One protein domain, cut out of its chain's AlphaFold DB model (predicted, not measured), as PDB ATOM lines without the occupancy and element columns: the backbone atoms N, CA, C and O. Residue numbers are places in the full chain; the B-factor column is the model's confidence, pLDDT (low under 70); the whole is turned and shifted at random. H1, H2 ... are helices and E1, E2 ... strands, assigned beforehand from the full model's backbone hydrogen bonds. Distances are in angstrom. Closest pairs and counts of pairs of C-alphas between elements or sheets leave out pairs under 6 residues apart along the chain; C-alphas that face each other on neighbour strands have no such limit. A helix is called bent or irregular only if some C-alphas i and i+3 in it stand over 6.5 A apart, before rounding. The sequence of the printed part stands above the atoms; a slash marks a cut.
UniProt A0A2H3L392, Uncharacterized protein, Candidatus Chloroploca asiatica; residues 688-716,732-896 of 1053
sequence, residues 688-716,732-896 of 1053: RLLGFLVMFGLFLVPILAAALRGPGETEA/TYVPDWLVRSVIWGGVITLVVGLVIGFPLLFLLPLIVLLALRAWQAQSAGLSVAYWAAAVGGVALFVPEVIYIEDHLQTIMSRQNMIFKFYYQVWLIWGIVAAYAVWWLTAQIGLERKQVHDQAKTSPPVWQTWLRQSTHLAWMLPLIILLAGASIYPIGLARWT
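What this domain is: This is residues 688 to 716 and 732 to 896 of the 1053 residues of an uncharacterized protein of Candidatus Chloroploca asiatica (UniProt A0A2H3L392). The model is a helical bundle with the kinked helix H1 in its middle and H2, H3, H4, H5 and H6 round it in an open arc. H2, H3 and H4 run to and fro side by side, the long helix H5 lies along the longest axis, and H6 folds back from its far end; residues 852 to 858 at that end and residues 886 to 896, with H7, stick out. The printed part has 194 residues with seven named helices and one named strand, in the order H1, H2, H3, H4, E1, H5, H6, H7, and its class is mostly helix. It is only just compact, close to loose, with a radius of gyration of the C-alphas of 19.1 A and spans of 70 by 48 by 34 A.

How they stand to each other: H1, residues 689 to 709, has a kink of 87 degrees near residue 696. H2, residues 736 to 755, is close to H1 but not clearly touching, with C-alphas 708 and 743 closest at 7.6 A. H3, residues 759 to 776, forms a helical hairpin with H2, closest at C-alphas 753 and 759, 4.1 A. H3 also touches H1, closest at C-alphas 689 and 759, 5.9 A, at a shallow tilt of 28 degrees, the same way. H4, residues 780 to 801, forms a second hairpin with H3, closest at C-alphas 774 and 783, 4.1 A. E1, residues 802 to 804, pairs with no named strand. H5, residues 815 to 855, touches H4 with residues 817 to 835 alone, closest at C-alphas 792 and 825, 5.1 A. It touches H1 with residues 826 to 840 alone, closest at C-alphas 699 and 833, 5.1 A. H6, residues 861 to 885, touches H1 with residues 874 to 885 alone, closest at C-alphas 698 and 881, 5.4 A. H7, residues 887 to 895, and H6 meet only through their link. Every O i to N i+4 pair is within hydrogen-bond range in H2, H5 and H7, against 14 of 17 in H1, 11 of 14 in H3, 15 of 18 in H4 and 18 of 21 in H6.

Where its parts are: H1 begins at C-alpha 689 (35.838, 9.017, 23.410) and is 23.5 A long; H2 is 28.9 A, H3 28.0 A and H4 31.5 A. H1, H3 and H4 are irregular: C-alphas 695 and 698 are 7.7 A apart, C-alphas 759 and 762 6.9 A, only just, and C-alphas 796 and 799 6.54 A, only just. H5 runs 56.3 A to C-alpha 855 (29.800, 50.865, 14.601). H6 is 36.7 A long, and H7 ends at C-alpha 895 (8.967, 6.528, 33.932).

The domain as a whole: The two C-alphas farthest apart, those of His 807 and Thr 857, are 70.1 A apart. Residues 717 to 731 are not printed, and C-alphas 716 and 732 are 14.7 A apart across the cut. Of the links that are printed whole, no link is long. The mean pLDDT of the printed part is 87.0, with 28 residues under 70, among them residues 850 to 870.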
ATOM      1  N   ARG A 688      36.975   5.071  26.019       89.44
ATOM      2  CA  ARG A 688      36.555   5.485  24.678       89.44
ATOM      3  C   ARG A 688      36.056   6.924  24.682       89.44
ATOM      4  O   ARG A 688      35.428   7.372  25.641       89.44
ATOM      5  N   LEU A 689      36.258   7.620  23.560       90.81
ATOM      6  CA  LEU A 689      35.838   9.017  23.410       90.81
ATOM      7  C   LEU A 689      34.327   9.190  23.621       90.81
ATOM      8  O   LEU A 689      33.920  10.125  24.299       90.81
ATOM      9  N   LEU A 690      33.502   8.277  23.089       89.38
ATOM     10  CA  LEU A 690      32.047   8.343  23.249       89.38
ATOM     11  C   LEU A 690      31.631   8.278  24.725       89.38
ATOM     12  O   LEU A 690      30.917   9.165  25.174       89.38
ATOM     13  N   GLY A 691      32.113   7.290  25.489       91.31
ATOM     14  CA  GLY A 691      31.784   7.163  26.916       91.31
ATOM     15  C   GLY A 691      32.214   8.391  27.726       91.31
ATOM     16  O   GLY A 691      31.452   8.909  28.542       91.31
ATOM     17  N   PHE A 692      33.393   8.940  27.420       94.31
ATOM     18  CA  PHE A 692      33.863  10.188  28.017       94.31
ATOM     19  C   PHE A 692      32.970  11.392  27.666       94.31
ATOM     20  O   PHE A 692      32.622  12.170  28.551       94.31
ATOM     21  N   LEU A 693      32.563  11.557  26.401       94.25
ATOM     22  CA  LEU A 693      31.684  12.656  25.978       94.25
ATOM     23  C   LEU A 693      30.258  12.502  26.520       94.25
ATOM     24  O   LEU A 693      29.624  13.505  26.849       94.25
ATOM     25  N   VAL A 694      29.775  11.267  26.660       94.62
ATOM     26  CA  VAL A 694      28.496  10.956  27.308       94.62
ATOM     27  C   VAL A 694      28.497  11.423  28.760       94.62
ATOM     28  O   VAL A 694      27.493  11.971  29.219       94.62
ATOM     29  N   MET A 695      29.619  11.251  29.462       95.38
ATOM     30  CA  MET A 695      29.754  11.658  30.858       95.38
ATOM     31  C   MET A 695      30.050  13.158  31.010       95.38
ATOM     32  O   MET A 695      29.341  13.860  31.719       95.38
ATOM     33  N   PHE A 696      31.067  13.684  30.323       97.38
ATOM     34  CA  PHE A 696      31.613  15.022  30.593       97.38
ATOM     35  C   PHE A 696      31.451  16.031  29.456       97.38
ATOM     36  O   PHE A 696      31.826  17.192  29.625       97.38
ATOM     37  N   GLY A 697      30.875  15.646  28.314       96.50
ATOM     38  CA  GLY A 697      30.716  16.532  27.157       96.50
ATOM     39  C   GLY A 697      29.976  17.829  27.496       96.50
ATOM     40  O   GLY A 697      30.401  18.904  27.069       96.50
ATOM     41  N   LEU A 698      28.927  17.746  28.327       97.50
ATOM     42  CA  LEU A 698      28.144  18.902  28.785       97.50
ATOM     43  C   LEU A 698      29.021  19.974  29.452       97.50
ATOM     44  O   LEU A 698      28.828  21.166  29.218       97.50
ATOM     45  N   PHE A 699      29.992  19.555  30.265       98.44
ATOM     46  CA  PHE A 699      30.876  20.467  30.989       98.44
ATOM     47  C   PHE A 699      32.104  20.854  30.167       98.44
ATOM     48  O   PHE A 699      32.546  22.003  30.212       98.44
ATOM     49  N   LEU A 700      32.630  19.921  29.372       97.88
ATOM     50  CA  LEU A 700      33.813  20.138  28.551       97.88
ATOM     51  C   LEU A 700      33.596  21.252  27.523       97.88
ATOM     52  O   LEU A 700      34.481  22.083  27.357       97.88
ATOM     53  N   VAL A 701      32.438  21.305  26.856       97.31
ATOM     54  CA  VAL A 701      32.156  22.305  25.806       97.31
ATOM     55  C   VAL A 701      32.346  23.752  26.294       97.31
ATOM     56  O   VAL A 701      33.154  24.468  25.695       97.31
ATOM     57  N   PRO A 702      31.673  24.224  27.365       97.00
ATOM     58  CA  PRO A 702      31.860  25.591  27.846       97.00
ATOM     59  C   PRO A 702      33.253  25.828  28.452       97.00
ATOM     60  O   PRO A 702      33.800  26.918  28.277       97.00
ATOM     61  N   ILE A 703      33.863  24.832  29.110       97.88
ATOM     62  CA  ILE A 703      35.231  24.941  29.650       97.88
ATOM     63  C   ILE A 703      36.245  25.129  28.518       97.88
ATOM     64  O   ILE A 703      37.070  26.045  28.562       97.88
ATOM     65  N   LEU A 704      36.159  24.301  27.477       96.06
ATOM     66  CA  LEU A 704      37.019  24.364  26.302       96.06
ATOM     67  C   LEU A 704      36.820  25.683  25.554       96.06
ATOM     68  O   LEU A 704      37.799  26.356  25.239       96.06
ATOM     69  N   ALA A 705      35.573  26.108  25.335       94.31
ATOM     70  CA  ALA A 705      35.275  27.396  24.710       94.31
ATOM     71  C   ALA A 705      35.875  28.570  25.508       94.31
ATOM     72  O   ALA A 705      36.464  29.485  24.923       94.31
ATOM     73  N   ALA A 706      35.801  28.524  26.842       93.25
ATOM     74  CA  ALA A 706      36.426  29.524  27.698       93.25
ATOM     75  C   ALA A 706      37.962  29.478  27.642       93.25
ATOM     76  O   ALA A 706      38.603  30.531  27.621       93.25
ATOM     77  N   ALA A 707      38.571  28.292  27.589       93.56
ATOM     78  CA  ALA A 707      40.024  28.116  27.516       93.56
ATOM     79  C   ALA A 707      40.615  28.572  26.170       93.56
ATOM     80  O   ALA A 707      41.662  29.229  26.137       93.56
ATOM     81  N   LEU A 708      39.926  28.265  25.066       91.12
ATOM     82  CA  LEU A 708      40.303  28.684  23.714       91.12
ATOM     83  C   LEU A 708      40.229  30.203  23.566       91.12
ATOM     84  O   LEU A 708      41.149  30.807  23.018       91.12
ATOM     85  N   ARG A 709      39.186  30.828  24.125       87.38
ATOM     86  CA  ARG A 709      39.056  32.289  24.160       87.38
ATOM     87  C   ARG A 709      40.155  32.943  25.005       87.38
ATOM     88  O   ARG A 709      40.807  33.869  24.534       87.38
ATOM     89  N   GLY A 710      40.374  32.440  26.221       84.56
ATOM     90  CA  GLY A 710      41.361  32.963  27.166       84.56
ATOM     91  C   GLY A 710      40.985  34.291  27.841       84.56
ATOM     92  O   GLY A 710      40.051  34.970  27.409       84.56
ATOM     93  N   PRO A 711      41.714  34.687  28.900       78.44
ATOM     94  CA  PRO A 711      41.552  35.997  29.525       78.44
ATOM     95  C   PRO A 711      41.938  37.092  28.517       78.44
ATOM     96  O   PRO A 711      43.027  37.056  27.950       78.44
ATOM     97  N   GLY A 712      41.026  38.029  28.245       68.88
ATOM     98  CA  GLY A 712      41.208  39.106  27.261       68.88
ATOM     99  C   GLY A 712      41.259  40.501  27.893       68.88
ATOM    100  O   GLY A 712      41.090  40.647  29.101       68.88
ATOM    101  N   GLU A 713      41.410  41.542  27.065       61.03
ATOM    102  CA  GLU A 713      41.490  42.964  27.480       61.03
ATOM    103  C   GLU A 713      40.244  43.489  28.224       61.03
ATOM    104  O   GLU A 713      40.250  44.571  28.805       61.03
ATOM    105  N   THR A 714      39.149  42.730  28.206       62.78
ATOM    106  CA  THR A 714      37.890  43.057  28.884       62.78
ATOM    107  C   THR A 714      37.876  42.682  30.371       62.78
ATOM    108  O   THR A 714      36.926  43.041  31.078       62.78
ATOM    109  N   GLU A 715      38.887  41.961  30.860       70.62
ATOM    110  CA  GLU A 715      39.067  41.635  32.277       70.62
ATOM    111  C   GLU A 715      39.866  42.741  32.986       70.62
ATOM    112  O   GLU A 715      40.878  43.216  32.475       70.62
ATOM    113  N   ALA A 716      39.420  43.157  34.174       64.06
ATOM    114  CA  ALA A 716      40.135  44.137  34.989       64.06
ATOM    115  C   ALA A 716      40.794  43.486  36.206       64.06
ATOM    116  O   ALA A 716      40.308  42.489  36.744       64.06
ATOM    117  N   THR A 732      51.974  38.047  33.818       60.56
ATOM    118  CA  THR A 732      52.953  37.061  33.359       60.56
ATOM    119  C   THR A 732      52.776  36.919  31.858       60.56
ATOM    120  O   THR A 732      51.733  36.453  31.398       60.56
ATOM    121  N   TYR A 733      53.768  37.367  31.095       68.62
ATOM    122  CA  TYR A 733      53.729  37.235  29.652       68.62
ATOM    123  C   TYR A 733      53.934  35.762  29.313       68.62
ATOM    124  O   TYR A 733      55.043  35.238  29.398       68.62
ATOM    125  N   VAL A 734      52.844  35.086  28.979       78.56
ATOM    126  CA  VAL A 734      52.893  33.780  28.330       78.56
ATOM    127  C   VAL A 734      52.850  34.061  26.830       78.56
ATOM    128  O   VAL A 734      51.880  34.668  26.376       78.56
ATOM    129  N   PRO A 735      53.868  33.659  26.055       83.12
ATOM    130  CA  PRO A 735      53.901  33.960  24.634       83.12
ATOM    131  C   PRO A 735      52.709  33.354  23.884       83.12
ATOM    132  O   PRO A 735      52.385  32.179  24.066       83.12
ATOM    133  N   ASP A 736      52.105  34.122  22.976       83.06
ATOM    134  CA  ASP A 736      50.969  33.658  22.165       83.06
ATOM    135  C   ASP A 736      51.301  32.407  21.345       83.06
ATOM    136  O   ASP A 736      50.441  31.546  21.147       83.06
ATOM    137  N   TRP A 737      52.549  32.284  20.881       88.19
ATOM    138  CA  TRP A 737      52.996  31.102  20.149       88.19
ATOM    139  C   TRP A 737      52.898  29.843  21.015       88.19
ATOM    140  O   TRP A 737      52.430  28.828  20.519       88.19
ATOM    141  N   LEU A 738      53.230  29.920  22.312       90.44
ATOM    142  CA  LEU A 738      53.149  28.783  23.229       90.44
ATOM    143  C   LEU A 738      51.694  28.349  23.416       90.44
ATOM    144  O   LEU A 738      51.381  27.167  23.299       90.44
ATOM    145  N   VAL A 739      50.783  29.303  23.634       88.88
ATOM    146  CA  VAL A 739      49.343  29.019  23.755       88.88
ATOM    147  C   VAL A 739      48.813  28.355  22.481       88.88
ATOM    148  O   VAL A 739      48.125  27.339  22.556       88.88
ATOM    149  N   ARG A 740      49.163  28.885  21.301       90.00
ATOM    150  CA  ARG A 740      48.759  28.309  20.008       90.00
ATOM    151  C   ARG A 740      49.348  26.916  19.791       90.00
ATOM    152  O   ARG A 740      48.628  26.040  19.327       90.00
ATOM    153  N   SER A 741      50.614  26.696  20.146       92.75
ATOM    154  CA  SER A 741      51.262  25.383  20.076       92.75
ATOM    155  C   SER A 741      50.559  24.357  20.960       92.75
ATOM    156  O   SER A 741      50.340  23.237  20.514       92.75
ATOM    157  N   VAL A 742      50.143  24.735  22.171       93.69
ATOM    158  CA  VAL A 742      49.381  23.850  23.066       93.69
ATOM    159  C   VAL A 742      47.995  23.535  22.486       93.69
ATOM    160  O   VAL A 742      47.581  22.380  22.503       93.69
ATOM    161  N   ILE A 743      47.300  24.523  21.906       93.00
ATOM    162  CA  ILE A 743      45.999  24.310  21.241       93.00
ATOM    163  C   ILE A 743      46.129  23.317  20.078       93.00
ATOM    164  O   ILE A 743      45.376  22.345  20.013       93.00
ATOM    165  N   TRP A 744      47.102  23.520  19.185       94.06
ATOM    166  CA  TRP A 744      47.367  22.585  18.086       94.06
ATOM    167  C   TRP A 744      47.824  21.219  18.593       94.06
ATOM    168  O   TRP A 744      47.394  20.202  18.056       94.06
ATOM    169  N   GLY A 745      48.612  21.187  19.669       94.62
ATOM    170  CA  GLY A 745      48.972  19.966  20.380       94.62
ATOM    171  C   GLY A 745      47.743  19.173  20.823       94.62
ATOM    172  O   GLY A 745      47.738  17.957  20.675       94.62
ATOM    173  N   GLY A 746      46.672  19.834  21.273       93.56
ATOM    174  CA  GLY A 746      45.387  19.197  21.589       93.56
ATOM    175  C   GLY A 746      44.733  18.508  20.398       93.56
ATOM    176  O   GLY A 746      44.316  17.359  20.506       93.56
ATOM    177  N   VAL A 747      44.703  19.166  19.240       94.56
ATOM    178  CA  VAL A 747      44.158  18.564  18.011       94.56
ATOM    179  C   VAL A 747      45.016  17.380  17.560       94.56
ATOM    180  O   VAL A 747      44.488  16.313  17.258       94.56
ATOM    181  N   ILE A 748      46.342  17.545  17.561       96.81
ATOM    182  CA  ILE A 748      47.291  16.502  17.152       96.81
ATOM    183  C   ILE A 748      47.178  15.284  18.072       96.81
ATOM    184  O   ILE A 748      47.050  14.165  17.588       96.81
ATOM    185  N   THR A 749      47.183  15.486  19.389       96.81
ATOM    186  CA  THR A 749      47.076  14.393  20.369       96.81
ATOM    187  C   THR A 749      45.711  13.716  20.365       96.81
ATOM    188  O   THR A 749      45.662  12.520  20.623       96.81
ATOM    189  N   LEU A 750      44.624  14.414  20.017       95.88
ATOM    190  CA  LEU A 750      43.327  13.776  19.781       95.88
ATOM    191  C   LEU A 750      43.388  12.833  18.574       95.88
ATOM    192  O   LEU A 750      42.977  11.683  18.678       95.88
ATOM    193  N   VAL A 751      43.919  13.303  17.440       96.44
ATOM    194  CA  VAL A 751      44.030  12.491  16.215       96.44
ATOM    195  C   VAL A 751      44.957  11.298  16.438       96.44
ATOM    196  O   VAL A 751      44.569  10.166  16.172       96.44
ATOM    197  N   VAL A 752      46.154  11.530  16.986       96.62
ATOM    198  CA  VAL A 752      47.101  10.461  17.334       96.62
ATOM    199  C   VAL A 752      46.475   9.501  18.342       96.62
ATOM    200  O   VAL A 752      46.553   8.293  18.153       96.62
ATOM    201  N   GLY A 753      45.807  10.027  19.367       95.06
ATOM    202  CA  GLY A 753      45.103   9.254  20.381       95.06
ATOM    203  C   GLY A 753      44.039   8.334  19.791       95.06
ATOM    204  O   GLY A 753      43.982   7.164  20.149       95.06
ATOM    205  N   LEU A 754      43.232   8.820  18.846       92.88
ATOM    206  CA  LEU A 754      42.251   7.999  18.133       92.88
ATOM    207  C   LEU A 754      42.918   6.870  17.332       92.88
ATOM    208  O   LEU A 754      42.404   5.756  17.332       92.88
ATOM    209  N   VAL A 755      44.069   7.134  16.708       94.25
ATOM    210  CA  VAL A 755      44.821   6.133  15.930       94.25
ATOM    211  C   VAL A 755      45.434   5.049  16.822       94.25
ATOM    212  O   VAL A 755      45.376   3.876  16.471       94.25
ATOM    213  N   ILE A 756      46.001   5.413  17.978       94.31
ATOM    214  CA  ILE A 756      46.667   4.458  18.886       94.31
ATOM    215  C   ILE A 756      45.725   3.836  19.930       94.31
ATOM    216  O   ILE A 756      46.187   3.137  20.828       94.31
ATOM    217  N   GLY A 757      44.420   4.124  19.873       90.56
ATOM    218  CA  GLY A 757      43.451   3.642  20.864       90.56
ATOM    219  C   GLY A 757      43.523   4.338  22.232       90.56
ATOM    220  O   GLY A 757      42.967   3.838  23.202       90.56
ATOM    221  N   PHE A 758      44.160   5.510  22.325       94.81
ATOM    222  CA  PHE A 758      44.203   6.365  23.515       94.81
ATOM    223  C   PHE A 758      43.602   7.756  23.231       94.81
ATOM    224  O   PHE A 758      44.309   8.766  23.267       94.81
ATOM    225  N   PRO A 759      42.287   7.857  22.970       93.44
ATOM    226  CA  PRO A 759      41.667   9.114  22.565       93.44
ATOM    227  C   PRO A 759      41.815  10.216  23.613       93.44
ATOM    228  O   PRO A 759      42.008  11.361  23.232       93.44
ATOM    229  N   LEU A 760      41.794   9.900  24.915       95.75
ATOM    230  CA  LEU A 760      41.910  10.896  25.992       95.75
ATOM    231  C   LEU A 760      43.309  11.516  26.149       95.75
ATOM    232  O   LEU A 760      43.501  12.373  27.012       95.75
ATOM    233  N   LEU A 761      44.270  11.179  25.281       96.62
ATOM    234  CA  LEU A 761      45.581  11.828  25.235       96.62
ATOM    235  C   LEU A 761      45.485  13.355  25.037       96.62
ATOM    236  O   LEU A 761      46.340  14.092  25.529       96.62
ATOM    237  N   PHE A 762      44.415  13.848  24.399       96.56
ATOM    238  CA  PHE A 762      44.164  15.287  24.238       96.56
ATOM    239  C   PHE A 762      43.977  16.042  25.562       96.56
ATOM    240  O   PHE A 762      44.121  17.269  25.594       96.56
ATOM    241  N   LEU A 763      43.667  15.341  26.660       97.25
ATOM    242  CA  LEU A 763      43.535  15.969  27.969       97.25
ATOM    243  C   LEU A 763      44.858  16.584  28.432       97.25
ATOM    244  O   LEU A 763      44.820  17.633  29.060       97.25
ATOM    245  N   LEU A 764      46.019  16.024  28.072       97.06
ATOM    246  CA  LEU A 764      47.326  16.572  28.464       97.06
ATOM    247  C   LEU A 764      47.536  18.030  28.016       97.06
ATOM    248  O   LEU A 764      47.715  18.900  28.874       97.06
ATOM    249  N   PRO A 765      47.491  18.361  26.711       97.75
ATOM    250  CA  PRO A 765      47.596  19.751  26.278       97.75
ATOM    251  C   PRO A 765      46.431  20.613  26.776       97.75
ATOM    252  O   PRO A 765      46.639  21.793  27.046       97.75
ATOM    253  N   LEU A 766      45.227  20.060  26.971       97.56
ATOM    254  CA  LEU A 766      44.120  20.810  27.572       97.56
ATOM    255  C   LEU A 766      44.412  21.201  29.032       97.56
ATOM    256  O   LEU A 766      44.193  22.352  29.403       97.56
ATOM    257  N   ILE A 767      44.946  20.287  29.845       98.44
ATOM    258  CA  ILE A 767      45.367  20.538  31.232       98.44
ATOM    259  C   ILE A 767      46.427  21.638  31.257       98.44
ATOM    260  O   ILE A 767      46.304  22.593  32.025       98.44
ATOM    261  N   VAL A 768      47.435  21.546  30.383       97.88
ATOM    262  CA  VAL A 768      48.484  22.570  30.262       97.88
ATOM    263  C   VAL A 768      47.881  23.915  29.862       97.88
ATOM    264  O   VAL A 768      48.197  24.930  30.480       97.88
ATOM    265  N   LEU A 769      46.977  23.942  28.878       97.00
ATOM    266  CA  LEU A 769      46.289  25.162  28.465       97.00
ATOM    267  C   LEU A 769      45.538  25.787  29.642       97.00
ATOM    268  O   LEU A 769      45.720  26.969  29.915       97.00
ATOM    269  N   LEU A 770      44.729  25.005  30.355       97.75
ATOM    270  CA  LEU A 770      43.955  25.468  31.507       97.75
ATOM    271  C   LEU A 770      44.867  25.991  32.627       97.75
ATOM    272  O   LEU A 770      44.619  27.074  33.149       97.75
ATOM    273  N   ALA A 771      45.967  25.305  32.940       96.69
ATOM    274  CA  ALA A 771      46.947  25.774  33.920       96.69
ATOM    275  C   ALA A 771      47.610  27.100  33.494       96.69
ATOM    276  O   ALA A 771      47.718  28.031  34.296       96.69
ATOM    277  N   LEU A 772      47.981  27.241  32.216       94.12
ATOM    278  CA  LEU A 772      48.497  28.499  31.669       94.12
ATOM    279  C   LEU A 772      47.445  29.615  31.742       94.12
ATOM    280  O   LEU A 772      47.770  30.742  32.120       94.12
ATOM    281  N   ARG A 773      46.175  29.318  31.433       93.06
ATOM    282  CA  ARG A 773      45.070  30.282  31.546       93.06
ATOM    283  C   ARG A 773      44.819  30.700  32.994       93.06
ATOM    284  O   ARG A 773      44.577  31.882  33.233       93.06
ATOM    285  N   ALA A 774      44.944  29.785  33.955       93.88
ATOM    286  CA  ALA A 774      44.848  30.096  35.379       93.88
ATOM    287  C   ALA A 774      45.906  31.123  35.812       93.88
ATOM    288  O   ALA A 774      45.607  32.023  36.601       93.88
ATOM    289  N   TRP A 775      47.115  31.023  35.252       89.12
ATOM    290  CA  TRP A 775      48.226  31.939  35.515       89.12
ATOM    291  C   TRP A 775      48.092  33.295  34.803       89.12
ATOM    292  O   TRP A 775      48.556  34.315  35.311       89.12
ATOM    293  N   GLN A 776      47.463  33.317  33.622       87.75
ATOM    294  CA  GLN A 776      47.195  34.539  32.848       87.75
ATOM    295  C   GLN A 776      46.010  35.356  33.388       87.75
ATOM    296  O   GLN A 776      45.964  36.573  33.189       87.75
ATOM    297  N   ALA A 777      45.037  34.699  34.026       88.31
ATOM    298  CA  ALA A 777      43.793  35.316  34.478       88.31
ATOM    299  C   ALA A 777      44.040  36.506  35.419       88.31
ATOM    300  O   ALA A 777      44.818  36.415  36.372       88.31
ATOM    301  N   GLN A 778      43.352  37.630  35.194       83.88
ATOM    302  CA  GLN A 778      43.536  38.837  36.011       83.88
ATOM    303  C   GLN A 778      42.664  38.847  37.268       83.88
ATOM    304  O   GLN A 778      43.028  39.496  38.246       83.88
ATOM    305  N   SER A 779      41.578  38.080  37.309       88.69
ATOM    306  CA  SER A 779      40.710  37.936  38.479       88.69
ATOM    307  C   SER A 779      40.890  36.592  39.195       88.69
ATOM    308  O   SER A 779      41.261  35.584  38.588       88.69
ATOM    309  N   ALA A 780      40.629  36.570  40.506       91.06
ATOM    310  CA  ALA A 780      40.753  35.354  41.310       91.06
ATOM    311  C   ALA A 780      39.716  34.296  40.901       91.06
ATOM    312  O   ALA A 780      40.054  33.117  40.813       91.06
ATOM    313  N   GLY A 781      38.483  34.723  40.587       93.38
ATOM    314  CA  GLY A 781      37.420  33.830  40.126       93.38
ATOM    315  C   GLY A 781      37.800  33.071  38.854       93.38
ATOM    316  O   GLY A 781      37.721  31.844  38.821       93.38
ATOM    317  N   LEU A 782      38.298  33.775  37.832       93.38
ATOM    318  CA  LEU A 782      38.716  33.149  36.576       93.38
ATOM    319  C   LEU A 782      39.962  32.265  36.746       93.38
ATOM    320  O   LEU A 782      40.016  31.171  36.185       93.38
ATOM    321  N   SER A 783      40.935  32.708  37.547       94.44
ATOM    322  CA  SER A 783      42.154  31.940  37.839       94.44
ATOM    323  C   SER A 783      41.828  30.585  38.473       94.44
ATOM    324  O   SER A 783      42.292  29.547  38.001       94.44
ATOM    325  N   VAL A 784      40.955  30.577  39.484       97.06
ATOM    326  CA  VAL A 784      40.534  29.352  40.176       97.06
ATOM    327  C   VAL A 784      39.656  28.481  39.291       97.06
ATOM    328  O   VAL A 784      39.830  27.271  39.309       97.06
ATOM    329  N   ALA A 785      38.761  29.061  38.485       97.88
ATOM    330  CA  ALA A 785      37.938  28.292  37.555       97.88
ATOM    331  C   ALA A 785      38.798  27.482  36.568       97.88
ATOM    332  O   ALA A 785      38.570  26.287  36.386       97.88
ATOM    333  N   TYR A 786      39.829  28.100  35.982       98.06
ATOM    334  CA  TYR A 786      40.766  27.396  35.106       98.06
ATOM    335  C   TYR A 786      41.643  26.391  35.857       98.06
ATOM    336  O   TYR A 786      41.854  25.287  35.358       98.06
ATOM    337  N   TRP A 787      42.133  26.732  37.054       98.38
ATOM    338  CA  TRP A 787      42.942  25.807  37.852       98.38
ATOM    339  C   TRP A 787      42.143  24.569  38.272       98.38
ATOM    340  O   TRP A 787      42.602  23.446  38.091       98.38
ATOM    341  N   ALA A 788      40.913  24.759  38.747       98.69
ATOM    342  CA  ALA A 788      40.006  23.674  39.097       98.69
ATOM    343  C   ALA A 788      39.652  22.811  37.874       98.69
ATOM    344  O   ALA A 788      39.636  21.585  37.974       98.69
ATOM    345  N   ALA A 789      39.454  23.421  36.697       98.69
ATOM    346  CA  ALA A 789      39.285  22.677  35.448       98.69
ATOM    347  C   ALA A 789      40.515  21.819  35.114       98.69
ATOM    348  O   ALA A 789      40.359  20.653  34.753       98.69
ATOM    349  N   ALA A 790      41.724  22.377  35.261       98.75
ATOM    350  CA  ALA A 790      42.981  21.676  35.010       98.75
ATOM    351  C   ALA A 790      43.153  20.484  35.958       98.75
ATOM    352  O   ALA A 790      43.444  19.383  35.501       98.75
ATOM    353  N   VAL A 791      42.903  20.681  37.256       98.69
ATOM    354  CA  VAL A 791      42.938  19.615  38.269       98.69
ATOM    355  C   VAL A 791      41.914  18.525  37.960       98.69
ATOM    356  O   VAL A 791      42.250  17.347  38.025       98.69
ATOM    357  N   GLY A 792      40.697  18.895  37.546       98.25
ATOM    358  CA  GLY A 792      39.710  17.916  37.096       98.25
ATOM    359  C   GLY A 792      40.173  17.143  35.854       98.25
ATOM    360  O   GLY A 792      40.015  15.932  35.792       98.25
ATOM    361  N   GLY A 793      40.839  17.808  34.905       98.31
ATOM    362  CA  GLY A 793      41.458  17.144  33.755       98.31
ATOM    363  C   GLY A 793      42.551  16.152  34.159       98.31
ATOM    364  O   GLY A 793      42.598  15.055  33.610       98.31
ATOM    365  N   VAL A 794      43.385  16.498  35.148       98.38
ATOM    366  CA  VAL A 794      44.375  15.573  35.727       98.38
ATOM    367  C   VAL A 794      43.670  14.363  36.329       98.38
ATOM    368  O   VAL A 794      44.017  13.244  35.973       98.38
ATOM    369  N   ALA A 795      42.647  14.568  37.162       97.12
ATOM    370  CA  ALA A 795      41.875  13.486  37.777       97.12
ATOM    371  C   ALA A 795      41.247  12.529  36.744       97.12
ATOM    372  O   ALA A 795      41.240  11.323  36.972       97.12
ATOM    373  N   LEU A 796      40.788  13.030  35.589       96.88
ATOM    374  CA  LEU A 796      40.311  12.181  34.485       96.88
ATOM    375  C   LEU A 796      41.443  11.462  33.742       96.88
ATOM    376  O   LEU A 796      41.222  10.386  33.204       96.88
ATOM    377  N   PHE A 797      42.640  12.046  33.684       96.88
ATOM    378  CA  PHE A 797      43.767  11.489  32.935       96.88
ATOM    379  C   PHE A 797      44.552  10.426  33.719       96.88
ATOM    380  O   PHE A 797      45.022   9.463  33.119       96.88
ATOM    381  N   VAL A 798      44.683  10.560  35.045       94.44
ATOM    382  CA  VAL A 798      45.406   9.590  35.890       94.44
ATOM    383  C   VAL A 798      44.942   8.137  35.674       94.44
ATOM    384  O   VAL A 798      45.810   7.324  35.345       94.44
ATOM    385  N   PRO A 799      43.639   7.785  35.772       92.81
ATOM    386  CA  PRO A 799      43.176   6.406  35.567       92.81
ATOM    387  C   PRO A 799      43.389   5.892  34.134       92.81
ATOM    388  O   PRO A 799      43.286   4.697  33.874       92.81
ATOM    389  N   GLU A 800      43.690   6.760  33.168       93.56
ATOM    390  CA  GLU A 800      44.029   6.328  31.809       93.56
ATOM    391  C   GLU A 800      45.477   5.853  31.688       93.56
ATOM    392  O   GLU A 800      45.798   5.124  30.755       93.56
ATOM    393  N   VAL A 801      46.353   6.238  32.618       92.94
ATOM    394  CA  VAL A 801      47.786   5.922  32.567       92.94
ATOM    395  C   VAL A 801      48.173   4.907  33.631       92.94
ATOM    396  O   VAL A 801      48.879   3.946  33.326       92.94
ATOM    397  N   ILE A 802      47.698   5.097  34.859       90.31
ATOM    398  CA  ILE A 802      48.024   4.251  36.008       90.31
ATOM    399  C   ILE A 802      46.757   3.876  36.768       90.31
ATOM    400  O   ILE A 802      45.789   4.635  36.782       90.31
ATOM    401  N   TYR A 803      46.778   2.724  37.425       86.12
ATOM    402  CA  TYR A 803      45.727   2.316  38.350       86.12
ATOM    403  C   TYR A 803      46.305   1.655  39.605       86.12
ATOM    404  O   TYR A 803      47.477   1.286  39.602       86.12
ATOM    405  N   ILE A 804      45.517   1.539  40.679       78.94
ATOM    406  CA  ILE A 804      45.928   0.766  41.857       78.94
ATOM    407  C   ILE A 804      45.580  -0.700  41.653       78.94
ATOM    408  O   ILE A 804      44.425  -1.029  41.389       78.94
ATOM    409  N   GLU A 805      46.574  -1.561  41.829       74.06
ATOM    410  CA  GLU A 805      46.377  -3.000  41.859       74.06
ATOM    411  C   GLU A 805      45.675  -3.385  43.169       74.06
ATOM    412  O   GLU A 805      46.258  -3.366  44.256       74.06
ATOM    413  N   ASP A 806      44.379  -3.672  43.070       72.44
ATOM    414  CA  ASP A 806      43.543  -4.106  44.182       72.44
ATOM    415  C   ASP A 806      42.858  -5.446  43.871       72.44
ATOM    416  O   ASP A 806      43.050  -6.050  42.817       72.44
ATOM    417  N   HIS A 807      42.052  -5.943  44.807       71.31
ATOM    418  CA  HIS A 807      41.316  -7.202  44.653       71.31
ATOM    419  C   HIS A 807      40.346  -7.227  43.453       71.31
ATOM    420  O   HIS A 807      39.943  -8.313  43.036       71.31
ATOM    421  N   LEU A 808      39.971  -6.072  42.885       72.44
ATOM    422  CA  LEU A 808      39.170  -5.999  41.667       72.44
ATOM    423  C   LEU A 808      40.025  -6.154  40.417       72.44
ATOM    424  O   LEU A 808      39.439  -6.230  39.352       72.44
ATOM    425  N   GLN A 809      41.355  -6.249  40.464       72.38
ATOM    426  CA  GLN A 809      42.165  -6.252  39.239       72.38
ATOM    427  C   GLN A 809      41.777  -7.343  38.225       72.38
ATOM    428  O   GLN A 809      41.790  -7.112  37.016       72.38
ATOM    429  N   THR A 810      41.367  -8.516  38.717       69.31
ATOM    430  CA  THR A 810      40.922  -9.663  37.908       69.31
ATOM    431  C   THR A 810      39.462  -9.545  37.473       69.31
ATOM    432  O   THR A 810      39.017 -10.258  36.569       69.31
ATOM    433  N   ILE A 811      38.717  -8.630  38.100       70.38
ATOM    434  CA  ILE A 811      37.327  -8.298  37.806       70.38
ATOM    435  C   ILE A 811      37.303  -7.085  36.874       70.38
ATOM    436  O   ILE A 811      36.927  -7.210  35.717       70.38
ATOM    437  N   MET A 812      37.771  -5.933  37.332       76.50
ATOM    438  CA  MET A 812      37.900  -4.685  36.599       76.50
ATOM    439  C   MET A 812      39.100  -3.868  37.088       76.50
ATOM    440  O   MET A 812      39.028  -3.214  38.127       76.50
ATOM    441  N   SER A 813      40.168  -3.836  36.286       78.88
ATOM    442  CA  SER A 813      41.445  -3.211  36.662       78.88
ATOM    443  C   SER A 813      41.320  -1.780  37.198       78.88
ATOM    444  O   SER A 813      41.864  -1.464  38.249       78.88
ATOM    445  N   ARG A 814      40.558  -0.898  36.540       89.12
ATOM    446  CA  ARG A 814      40.539   0.538  36.878       89.12
ATOM    447  C   ARG A 814      39.325   1.010  37.667       89.12
ATOM    448  O   ARG A 814      39.171   2.217  37.870       89.12
ATOM    449  N   GLN A 815      38.439   0.102  38.075       86.69
ATOM    450  CA  GLN A 815      37.091   0.446  38.538       86.69
ATOM    451  C   GLN A 815      37.084   1.474  39.673       86.69
ATOM    452  O   GLN A 815      36.387   2.485  39.573       86.69
ATOM    453  N   ASN A 816      37.882   1.256  40.722       84.75
ATOM    454  CA  ASN A 816      37.905   2.146  41.881       84.75
ATOM    455  C   ASN A 816      38.396   3.553  41.528       84.75
ATOM    456  O   ASN A 816      37.813   4.540  41.970       84.75
ATOM    457  N   MET A 817      39.420   3.672  40.683       89.00
ATOM    458  CA  MET A 817      39.921   4.985  40.281       89.00
ATOM    459  C   MET A 817      38.955   5.701  39.340       89.00
ATOM    460  O   MET A 817      38.676   6.879  39.561       89.00
ATOM    461  N   ILE A 818      38.386   5.007  38.349       92.94
ATOM    462  CA  ILE A 818      37.371   5.599  37.468       92.94
ATOM    463  C   ILE A 818      36.212   6.133  38.305       92.94
ATOM    464  O   ILE A 818      35.889   7.312  38.188       92.94
ATOM    465  N   PHE A 819      35.655   5.318  39.203       92.12
ATOM    466  CA  PHE A 819      34.539   5.725  40.048       92.12
ATOM    467  C   PHE A 819      34.853   6.991  40.839       92.12
ATOM    468  O   PHE A 819      34.158   8.004  40.721       92.12
ATOM    469  N   LYS A 820      35.928   6.955  41.627       91.50
ATOM    470  CA  LYS A 820      36.209   8.003  42.604       91.50
ATOM    471  C   LYS A 820      36.628   9.308  41.926       91.50
ATOM    472  O   LYS A 820      36.097  10.360  42.275       91.50
ATOM    473  N   PHE A 821      37.493   9.255  40.909       94.88
ATOM    474  CA  PHE A 821      37.908  10.464  40.194       94.88
ATOM    475  C   PHE A 821      36.785  11.047  39.332       94.88
ATOM    476  O   PHE A 821      36.593  12.265  39.344       94.88
ATOM    477  N   TYR A 822      36.001  10.228  38.621       95.56
ATOM    478  CA  TYR A 822      34.932  10.747  37.756       95.56
ATOM    479  C   TYR A 822      33.866  11.478  38.575       95.56
ATOM    480  O   TYR A 822      33.395  12.543  38.163       95.56
ATOM    481  N   TYR A 823      33.542  10.957  39.759       95.75
ATOM    482  CA  TYR A 823      32.568  11.572  40.652       95.75
ATOM    483  C   TYR A 823      33.004  12.966  41.128       95.75
ATOM    484  O   TYR A 823      32.246  13.937  41.037       95.75
ATOM    485  N   GLN A 824      34.262  13.105  41.564       95.06
ATOM    486  CA  GLN A 824      34.835  14.399  41.958       95.06
ATOM    487  C   GLN A 824      34.840  15.396  40.794       95.06
ATOM    488  O   GLN A 824      34.562  16.584  40.974       95.06
ATOM    489  N   VAL A 825      35.162  14.925  39.588       97.81
ATOM    490  CA  VAL A 825      35.239  15.788  38.408       97.81
ATOM    491  C   VAL A 825      33.861  16.273  37.987       97.81
ATOM    492  O   VAL A 825      33.746  17.436  37.611       97.81
ATOM    493  N   TRP A 826      32.807  15.465  38.126       98.06
ATOM    494  CA  TRP A 826      31.435  15.924  37.894       98.06
ATOM    495  C   TRP A 826      31.102  17.155  38.746       98.06
ATOM    496  O   TRP A 826      30.619  18.165  38.230       98.06
ATOM    497  N   LEU A 827      31.438  17.108  40.040       97.94
ATOM    498  CA  LEU A 827      31.252  18.227  40.964       97.94
ATOM    499  C   LEU A 827      32.051  19.467  40.527       97.94
ATOM    500  O   LEU A 827      31.495  20.564  40.416       97.94
ATOM    501  N   ILE A 828      33.353  19.302  40.271       98.56
ATOM    502  CA  ILE A 828      34.262  20.412  39.950       98.56
ATOM    503  C   ILE A 828      33.907  21.026  38.590       98.56
ATOM    504  O   ILE A 828      33.675  22.234  38.490       98.56
ATOM    505  N   TRP A 829      33.852  20.212  37.535       98.69
ATOM    506  CA  TRP A 829      33.569  20.678  36.179       98.69
ATOM    507  C   TRP A 829      32.132  21.172  36.024       98.69
ATOM    508  O   TRP A 829      31.933  22.112  35.263       98.69
ATOM    509  N   GLY A 830      31.153  20.657  36.775       98.50
ATOM    510  CA  GLY A 830      29.787  21.194  36.782       98.50
ATOM    511  C   GLY A 830      29.722  22.654  37.253       98.50
ATOM    512  O   GLY A 830      29.135  23.506  36.577       98.50
ATOM    513  N   ILE A 831      30.400  22.988  38.361       98.81
ATOM    514  CA  ILE A 831      30.486  24.371  38.875       98.81
ATOM    515  C   ILE A 831      31.270  25.264  37.904       98.81
ATOM    516  O   ILE A 831      30.836  26.376  37.584       98.81
ATOM    517  N   VAL A 832      32.414  24.781  37.410       98.75
ATOM    518  CA  VAL A 832      33.254  25.540  36.474       98.75
ATOM    519  C   VAL A 832      32.531  25.775  35.147       98.75
ATOM    520  O   VAL A 832      32.608  26.877  34.611       98.75
ATOM    521  N   ALA A 833      31.793  24.796  34.626       98.56
ATOM    522  CA  ALA A 833      31.021  24.925  33.396       98.56
ATOM    523  C   ALA A 833      29.915  25.976  33.535       98.56
ATOM    524  O   ALA A 833      29.767  26.817  32.649       98.56
ATOM    525  N   ALA A 834      29.191  26.003  34.659       98.44
ATOM    526  CA  ALA A 834      28.195  27.043  34.926       98.44
ATOM    527  C   ALA A 834      28.829  28.446  34.948       98.44
ATOM    528  O   ALA A 834      28.319  29.380  34.319       98.44
ATOM    529  N   TYR A 835      29.983  28.587  35.609       98.12
ATOM    530  CA  TYR A 835      30.766  29.822  35.590       98.12
ATOM    531  C   TYR A 835      31.247  30.184  34.174       98.12
ATOM    532  O   TYR A 835      31.135  31.339  33.765       98.12
ATOM    533  N   ALA A 836      31.730  29.213  33.396       97.06
ATOM    534  CA  ALA A 836      32.223  29.415  32.037       97.06
ATOM    535  C   ALA A 836      31.110  29.871  31.080       97.06
ATOM    536  O   ALA A 836      31.330  30.794  30.297       97.06
ATOM    537  N   VAL A 837      29.900  29.308  31.184       96.69
ATOM    538  CA  VAL A 837      28.719  29.758  30.423       96.69
ATOM    539  C   VAL A 837      28.415  31.227  30.716       96.69
ATOM    540  O   VAL A 837      28.225  32.025  29.793       96.69
ATOM    541  N   TRP A 838      28.406  31.621  31.991       95.31
ATOM    542  CA  TRP A 838      28.226  33.024  32.360       95.31
ATOM    543  C   TRP A 838      29.348  33.909  31.831       95.31
ATOM    544  O   TRP A 838      29.076  34.950  31.240       95.31
ATOM    545  N   TRP A 839      30.602  33.501  32.014       92.62
ATOM    546  CA  TRP A 839      31.741  34.292  31.581       92.62
ATOM    547  C   TRP A 839      31.694  34.503  30.063       92.62
ATOM    548  O   TRP A 839      31.722  35.644  29.612       92.62
ATOM    549  N   LEU A 840      31.479  33.448  29.271       91.06
ATOM    550  CA  LEU A 840      31.335  33.537  27.814       91.06
ATOM    551  C   LEU A 840      30.170  34.447  27.396       91.06
ATOM    552  O   LEU A 840      30.344  35.313  26.540       91.06
ATOM    553  N   THR A 841      28.992  34.311  28.012       89.06
ATOM    554  CA  THR A 841      27.826  35.158  27.687       89.06
ATOM    555  C   THR A 841      28.012  36.617  28.102       89.06
ATOM    556  O   THR A 841      27.618  37.526  27.365       89.06
ATOM    557  N   ALA A 842      28.668  36.872  29.235       86.75
ATOM    558  CA  ALA A 842      29.032  38.215  29.663       86.75
ATOM    559  C   ALA A 842      29.995  38.866  28.661       86.75
ATOM    560  O   ALA A 842      29.811  40.034  28.312       86.75
ATOM    561  N   GLN A 843      30.962  38.103  28.140       80.75
ATOM    562  CA  GLN A 843      31.883  38.563  27.102       80.75
ATOM    563  C   GLN A 843      31.164  38.906  25.789       80.75
ATOM    564  O   GLN A 843      31.407  39.980  25.240       80.75
ATOM    565  N   ILE A 844      30.209  38.080  25.339       78.94
ATOM    566  CA  ILE A 844      29.363  38.377  24.162       78.94
ATOM    567  C   ILE A 844      28.666  39.734  24.322       78.94
ATOM    568  O   ILE A 844      28.624  40.547  23.395       78.94
ATOM    569  N   GLY A 845      28.107  39.998  25.507       75.06
ATOM    570  CA  GLY A 845      27.435  41.262  25.803       75.06
ATOM    571  C   GLY A 845      28.372  42.474  25.730       75.06
ATOM    572  O   GLY A 845      27.969  43.529  25.235       75.06
ATOM    573  N   LEU A 846      29.617  42.325  26.191       75.62
ATOM    574  CA  LEU A 846      30.630  43.381  26.129       75.62
ATOM    575  C   LEU A 846      31.104  43.645  24.701       75.62
ATOM    576  O   LEU A 846      31.165  44.803  24.292       75.62
ATOM    577  N   GLU A 847      31.367  42.590  23.934       72.94
ATOM    578  CA  GLU A 847      31.774  42.700  22.534       72.94
ATOM    579  C   GLU A 847      30.692  43.359  21.686       72.94
ATOM    580  O   GLU A 847      30.995  44.249  20.900       72.94
ATOM    581  N   ARG A 848      29.416  42.996  21.875       71.75
ATOM    582  CA  ARG A 848      28.295  43.655  21.182       71.75
ATOM    583  C   ARG A 848      28.239  45.148  21.477       71.75
ATOM    584  O   ARG A 848      27.971  45.927  20.568       71.75
ATOM    585  N   LYS A 849      28.494  45.548  22.725       70.12
ATOM    586  CA  LYS A 849      28.517  46.960  23.114       70.12
ATOM    587  C   LYS A 849      29.707  47.693  22.489       70.12
ATOM    588  O   LYS A 849      29.501  48.735  21.886       70.12
ATOM    589  N   GLN A 850      30.910  47.116  22.547       69.31
ATOM    590  CA  GLN A 850      32.103  47.676  21.897       69.31
ATOM    591  C   GLN A 850      31.935  47.786  20.380       69.31
ATOM    592  O   GLN A 850      32.246  48.827  19.816       69.31
ATOM    593  N   VAL A 851      31.399  46.754  19.722       66.06
ATOM    594  CA  VAL A 851      31.109  46.772  18.282       66.06
ATOM    595  C   VAL A 851      30.024  47.791  17.962       66.06
ATOM    596  O   VAL A 851      30.151  48.471  16.961       66.06
ATOM    597  N   HIS A 852      28.984  47.953  18.785       65.56
ATOM    598  CA  HIS A 852      27.974  49.000  18.588       65.56
ATOM    599  C   HIS A 852      28.558  50.414  18.756       65.56
ATOM    600  O   HIS A 852      28.247  51.309  17.972       65.56
ATOM    601  N   ASP A 853      29.432  50.608  19.742       65.00
ATOM    602  CA  ASP A 853      30.108  51.884  19.977       65.00
ATOM    603  C   ASP A 853      31.127  52.193  18.856       65.00
ATOM    604  O   ASP A 853      31.192  53.331  18.400       65.00
ATOM    605  N   GLN A 854      31.827  51.181  18.325       62.75
ATOM    606  CA  GLN A 854      32.702  51.272  17.143       62.75
ATOM    607  C   GLN A 854      31.927  51.325  15.811       62.75
ATOM    608  O   GLN A 854      32.430  51.856  14.822       62.75
ATOM    609  N   ALA A 855      30.690  50.816  15.765       59.22
ATOM    610  CA  ALA A 855      29.800  50.865  14.601       59.22
ATOM    611  C   ALA A 855      29.432  52.300  14.221       59.22
ATOM    612  O   ALA A 855      29.222  52.594  13.047       59.22
ATOM    613  N   LYS A 856      29.443  53.211  15.201       61.62
ATOM    614  CA  LYS A 856      29.307  54.659  14.991       61.62
ATOM    615  C   LYS A 856      30.498  55.277  14.245       61.62
ATOM    616  O   LYS A 856      30.387  56.407  13.788       61.62
ATOM    617  N   THR A 857      31.606  54.548  14.107       61.62
ATOM    618  CA  THR A 857      32.858  54.990  13.467       61.62
ATOM    619  C   THR A 857      33.320  54.075  12.314       61.62
ATOM    620  O   THR A 857      34.432  54.239  11.829       61.62
ATOM    621  N   SER A 858      32.444  53.178  11.830       52.06
ATOM    622  CA  SER A 858      32.615  52.214  10.714       52.06
ATOM    623  C   SER A 858      33.468  50.950  10.969       52.06
ATOM    624  O   SER A 858      34.693  51.007  11.004       52.06
ATOM    625  N   PRO A 859      32.819  49.769  10.999       56.09
ATOM    626  CA  PRO A 859      33.414  48.461  10.760       56.09
ATOM    627  C   PRO A 859      32.687  47.707   9.621       56.09
ATOM    628  O   PRO A 859      31.492  47.908   9.388       56.09
ATOM    629  N   PRO A 860      33.364  46.793   8.907       60.12
ATOM    630  CA  PRO A 860      32.744  46.001   7.850       60.12
ATOM    631  C   PRO A 860      31.886  44.841   8.400       60.12
ATOM    632  O   PRO A 860      32.278  44.122   9.321       60.12
ATOM    633  N   VAL A 861      30.723  44.619   7.774       58.91
ATOM    634  CA  VAL A 861      29.645  43.673   8.158       58.91
ATOM    635  C   VAL A 861      30.113  42.220   8.380       58.91
ATOM    636  O   VAL A 861      29.535  41.501   9.199       58.91
ATOM    637  N   TRP A 862      31.181  41.779   7.710       56.28
ATOM    638  CA  TRP A 862      31.693  40.405   7.802       56.28
ATOM    639  C   TRP A 862      32.387  40.089   9.139       56.28
ATOM    640  O   TRP A 862      32.322  38.950   9.593       56.28
ATOM    641  N   GLN A 863      32.994  41.075   9.815       58.00
ATOM    642  CA  GLN A 863      33.627  40.866  11.130       58.00
ATOM    643  C   GLN A 863      32.582  40.562  12.209       58.00
ATOM    644  O   GLN A 863      32.813  39.744  13.100       58.00
ATOM    645  N   THR A 864      31.406  41.179  12.098       58.38
ATOM    646  CA  THR A 864      30.258  40.925  12.970       58.38
ATOM    647  C   THR A 864      29.708  39.513  12.755       58.38
ATOM    648  O   THR A 864      29.430  38.818  13.729       58.38
ATOM    649  N   TRP A 865      29.622  39.060  11.499       56.56
ATOM    650  CA  TRP A 865      29.208  37.696  11.143       56.56
ATOM    651  C   TRP A 865      30.194  36.630  11.634       56.56
ATOM    652  O   TRP A 865      29.775  35.654  12.252       56.56
ATOM    653  N   LEU A 866      31.499  36.843  11.431       59.75
ATOM    654  CA  LEU A 866      32.546  35.912  11.864       59.75
ATOM    655  C   LEU A 866      32.593  35.773  13.395       59.75
ATOM    656  O   LEU A 866      32.802  34.687  13.917       59.75
ATOM    657  N   ARG A 867      32.362  36.864  14.140       62.75
ATOM    658  CA  ARG A 867      32.284  36.816  15.611       62.75
ATOM    659  C   ARG A 867      31.005  36.127  16.088       62.75
ATOM    660  O   ARG A 867      31.067  35.278  16.974       62.75
ATOM    661  N   GLN A 868      29.859  36.411  15.471       60.69
ATOM    662  CA  GLN A 868      28.594  35.756  15.821       60.69
ATOM    663  C   GLN A 868      28.601  34.246  15.539       60.69
ATOM    664  O   GLN A 868      28.080  33.484  16.355       60.69
ATOM    665  N   SER A 869      29.244  33.797  14.456       62.38
ATOM    666  CA  SER A 869      29.379  32.368  14.154       62.38
ATOM    667  C   SER A 869      30.238  31.626  15.185       62.38
ATOM    668  O   SER A 869      29.900  30.498  15.547       62.38
ATOM    669  N   THR A 870      31.266  32.265  15.765       69.31
ATOM    670  CA  THR A 870      32.050  31.646  16.857       69.31
ATOM    671  C   THR A 870      31.243  31.403  18.134       69.31
ATOM    672  O   THR A 870      31.537  30.463  18.869       69.31
ATOM    673  N   HIS A 871      30.206  32.201  18.409       74.38
ATOM    674  CA  HIS A 871      29.343  31.973  19.572       74.38
ATOM    675  C   HIS A 871      28.372  30.810  19.346       74.38
ATOM    676  O   HIS A 871      28.168  29.990  20.239       74.38
ATOM    677  N   LEU A 872      27.817  30.697  18.134       74.44
ATOM    678  CA  LEU A 872      26.949  29.576  17.760       74.44
ATOM    679  C   LEU A 872      27.685  28.229  17.833       74.44
ATOM    680  O   LEU A 872      27.082  27.234  18.232       74.44
ATOM    681  N   ALA A 873      28.989  28.218  17.536       83.25
ATOM    682  CA  ALA A 873      29.819  27.013  17.529       83.25
ATOM    683  C   ALA A 873      29.900  26.283  18.885       83.25
ATOM    684  O   ALA A 873      30.040  25.065  18.897       83.25
ATOM    685  N   TRP A 874      29.783  26.986  20.019       86.81
ATOM    686  CA  TRP A 874      29.778  26.351  21.348       86.81
ATOM    687  C   TRP A 874      28.389  26.321  22.000       86.81
ATOM    688  O   TRP A 874      28.102  25.414  22.780       86.81
ATOM    689  N   MET A 875      27.504  27.272  21.674       89.31
ATOM    690  CA  MET A 875      26.157  27.321  22.249       89.31
ATOM    691  C   MET A 875      25.259  26.190  21.743       89.31
ATOM    692  O   MET A 875      24.510  25.625  22.537       89.31
ATOM    693  N   LEU A 876      25.318  25.847  20.450       91.44
ATOM    694  CA  LEU A 876      24.454  24.805  19.888       91.44
ATOM    695  C   LEU A 876      24.758  23.415  20.484       91.44
ATOM    696  O   LEU A 876      23.820  22.800  20.995       91.44
ATOM    697  N   PRO A 877      26.022  22.937  20.529       94.12
ATOM    698  CA  PRO A 877      26.341  21.678  21.203       94.12
ATOM    699  C   PRO A 877      25.954  21.690  22.683       94.12
ATOM    700  O   PRO A 877      25.397  20.714  23.172       94.12
ATOM    701  N   LEU A 878      26.183  22.804  23.389       95.31
ATOM    702  CA  LEU A 878      25.795  22.942  24.793       95.31
ATOM    703  C   LEU A 878      24.281  22.777  24.994       95.31
ATOM    704  O   LEU A 878      23.871  22.072  25.908       95.31
ATOM    705  N   ILE A 879      23.451  23.405  24.156       95.69
ATOM    706  CA  ILE A 879      21.985  23.296  24.249       95.69
ATOM    707  C   ILE A 879      21.529  21.856  23.987       95.69
ATOM    708  O   ILE A 879      20.678  21.354  24.717       95.69
ATOM    709  N   ILE A 880      22.111  21.183  22.989       95.69
ATOM    710  CA  ILE A 880      21.798  19.782  22.668       95.69
ATOM    711  C   ILE A 880      22.167  18.869  23.843       95.69
ATOM    712  O   ILE A 880      21.341  18.076  24.287       95.69
ATOM    713  N   LEU A 881      23.375  19.021  24.392       97.00
ATOM    714  CA  LEU A 881      23.843  18.232  25.533       97.00
ATOM    715  C   LEU A 881      23.039  18.529  26.804       97.00
ATOM    716  O   LEU A 881      22.765  17.626  27.589       97.00
ATOM    717  N   LEU A 882      22.620  19.778  27.013       97.31
ATOM    718  CA  LEU A 882      21.756  20.144  28.134       97.31
ATOM    719  C   LEU A 882      20.376  19.491  28.001       97.31
ATOM    720  O   LEU A 882      19.853  18.961  28.982       97.31
ATOM    721  N   ALA A 883      19.801  19.492  26.797       96.94
ATOM    722  CA  ALA A 883      18.545  18.804  26.521       96.94
ATOM    723  C   ALA A 883      18.676  17.290  26.754       96.94
ATOM    724  O   ALA A 883      17.826  16.710  27.423       96.94
ATOM    725  N   GLY A 884      19.769  16.674  26.290       96.25
ATOM    726  CA  GLY A 884      20.047  15.253  26.503       96.25
ATOM    727  C   GLY A 884      20.224  14.886  27.980       96.25
ATOM    728  O   GLY A 884      19.567  13.971  28.471       96.25
ATOM    729  N   ALA A 885      21.022  15.658  28.722       97.00
ATOM    730  CA  ALA A 885      21.234  15.466  30.162       97.00
ATOM    731  C   ALA A 885      19.943  15.626  30.983       97.00
ATOM    732  O   ALA A 885      19.793  15.018  32.045       97.00
ATOM    733  N   SER A 886      19.004  16.447  30.497       96.75
ATOM    734  CA  SER A 886      17.711  16.686  31.152       96.75
ATOM    735  C   SER A 886      16.753  15.499  31.030       96.75
ATOM    736  O   SER A 886      15.773  15.440  31.768       96.75
ATOM    737  N   ILE A 887      17.020  14.533  30.143       95.44
ATOM    738  CA  ILE A 887      16.178  13.337  29.997       95.44
ATOM    739  C   ILE A 887      16.258  12.463  31.248       95.44
ATOM    740  O   ILE A 887      15.237  11.914  31.644       95.44
ATOM    741  N   TYR A 888      17.414  12.382  31.914       95.00
ATOM    742  CA  TYR A 888      17.573  11.575  33.127       95.00
ATOM    743  C   TYR A 888      16.597  11.977  34.255       95.00
ATOM    744  O   TYR A 888      15.782  11.140  34.645       95.00
ATOM    745  N   PRO A 889      16.567  13.238  34.742       94.06
ATOM    746  CA  PRO A 889      15.612  13.633  35.781       94.06
ATOM    747  C   PRO A 889      14.150  13.564  35.317       94.06
ATOM    748  O   PRO A 889      13.263  13.310  36.130       94.06
ATOM    749  N   ILE A 890      13.872  13.753  34.020       91.25
ATOM    750  CA  ILE A 890      12.521  13.559  33.468       91.25
ATOM    751  C   ILE A 890      12.120  12.079  33.531       91.25
ATOM    752  O   ILE A 890      10.987  11.780  33.908       91.25
ATOM    753  N   GLY A 891      13.032  11.168  33.185       89.06
ATOM    754  CA  GLY A 891      12.820   9.723  33.229       89.06
ATOM    755  C   GLY A 891      12.614   9.212  34.650       89.06
ATOM    756  O   GLY A 891      11.670   8.457  34.884       89.06
ATOM    757  N   LEU A 892      13.392   9.712  35.615       88.62
ATOM    758  CA  LEU A 892      13.159   9.447  37.039       88.62
ATOM    759  C   LEU A 892      11.753   9.874  37.476       88.62
ATOM    760  O   LEU A 892      11.036   9.098  38.093       88.62
ATOM    761  N   ALA A 893      11.334  11.089  37.118       82.56
ATOM    762  CA  ALA A 893      10.057  11.639  37.568       82.56
ATOM    763  C   ALA A 893       8.820  11.051  36.862       82.56
ATOM    764  O   ALA A 893       7.710  11.184  37.378       82.56
ATOM    765  N   ARG A 894       8.964  10.488  35.652       77.94
ATOM    766  CA  ARG A 894       7.820  10.060  34.821       77.94
ATOM    767  C   ARG A 894       7.740   8.570  34.542       77.94
ATOM    768  O   ARG A 894       6.640   8.091  34.285       77.94
ATOM    769  N   TRP A 895       8.875   7.885  34.480       76.88
ATOM    770  CA  TRP A 895       8.967   6.528  33.932       76.88
ATOM    771  C   TRP A 895       9.612   5.535  34.894       76.88
ATOM    772  O   TRP A 895       9.765   4.375  34.531       76.88
ATOM    773  N   THR A 896       9.989   5.976  36.096       76.00
ATOM    774  CA  THR A 896      10.599   5.112  37.109       76.00
ATOM    775  C   THR A 896       9.655   4.953  38.289       76.00
ATOM    776  O   THR A 896       9.156   5.943  38.822       76.00
TER     777      THR A 896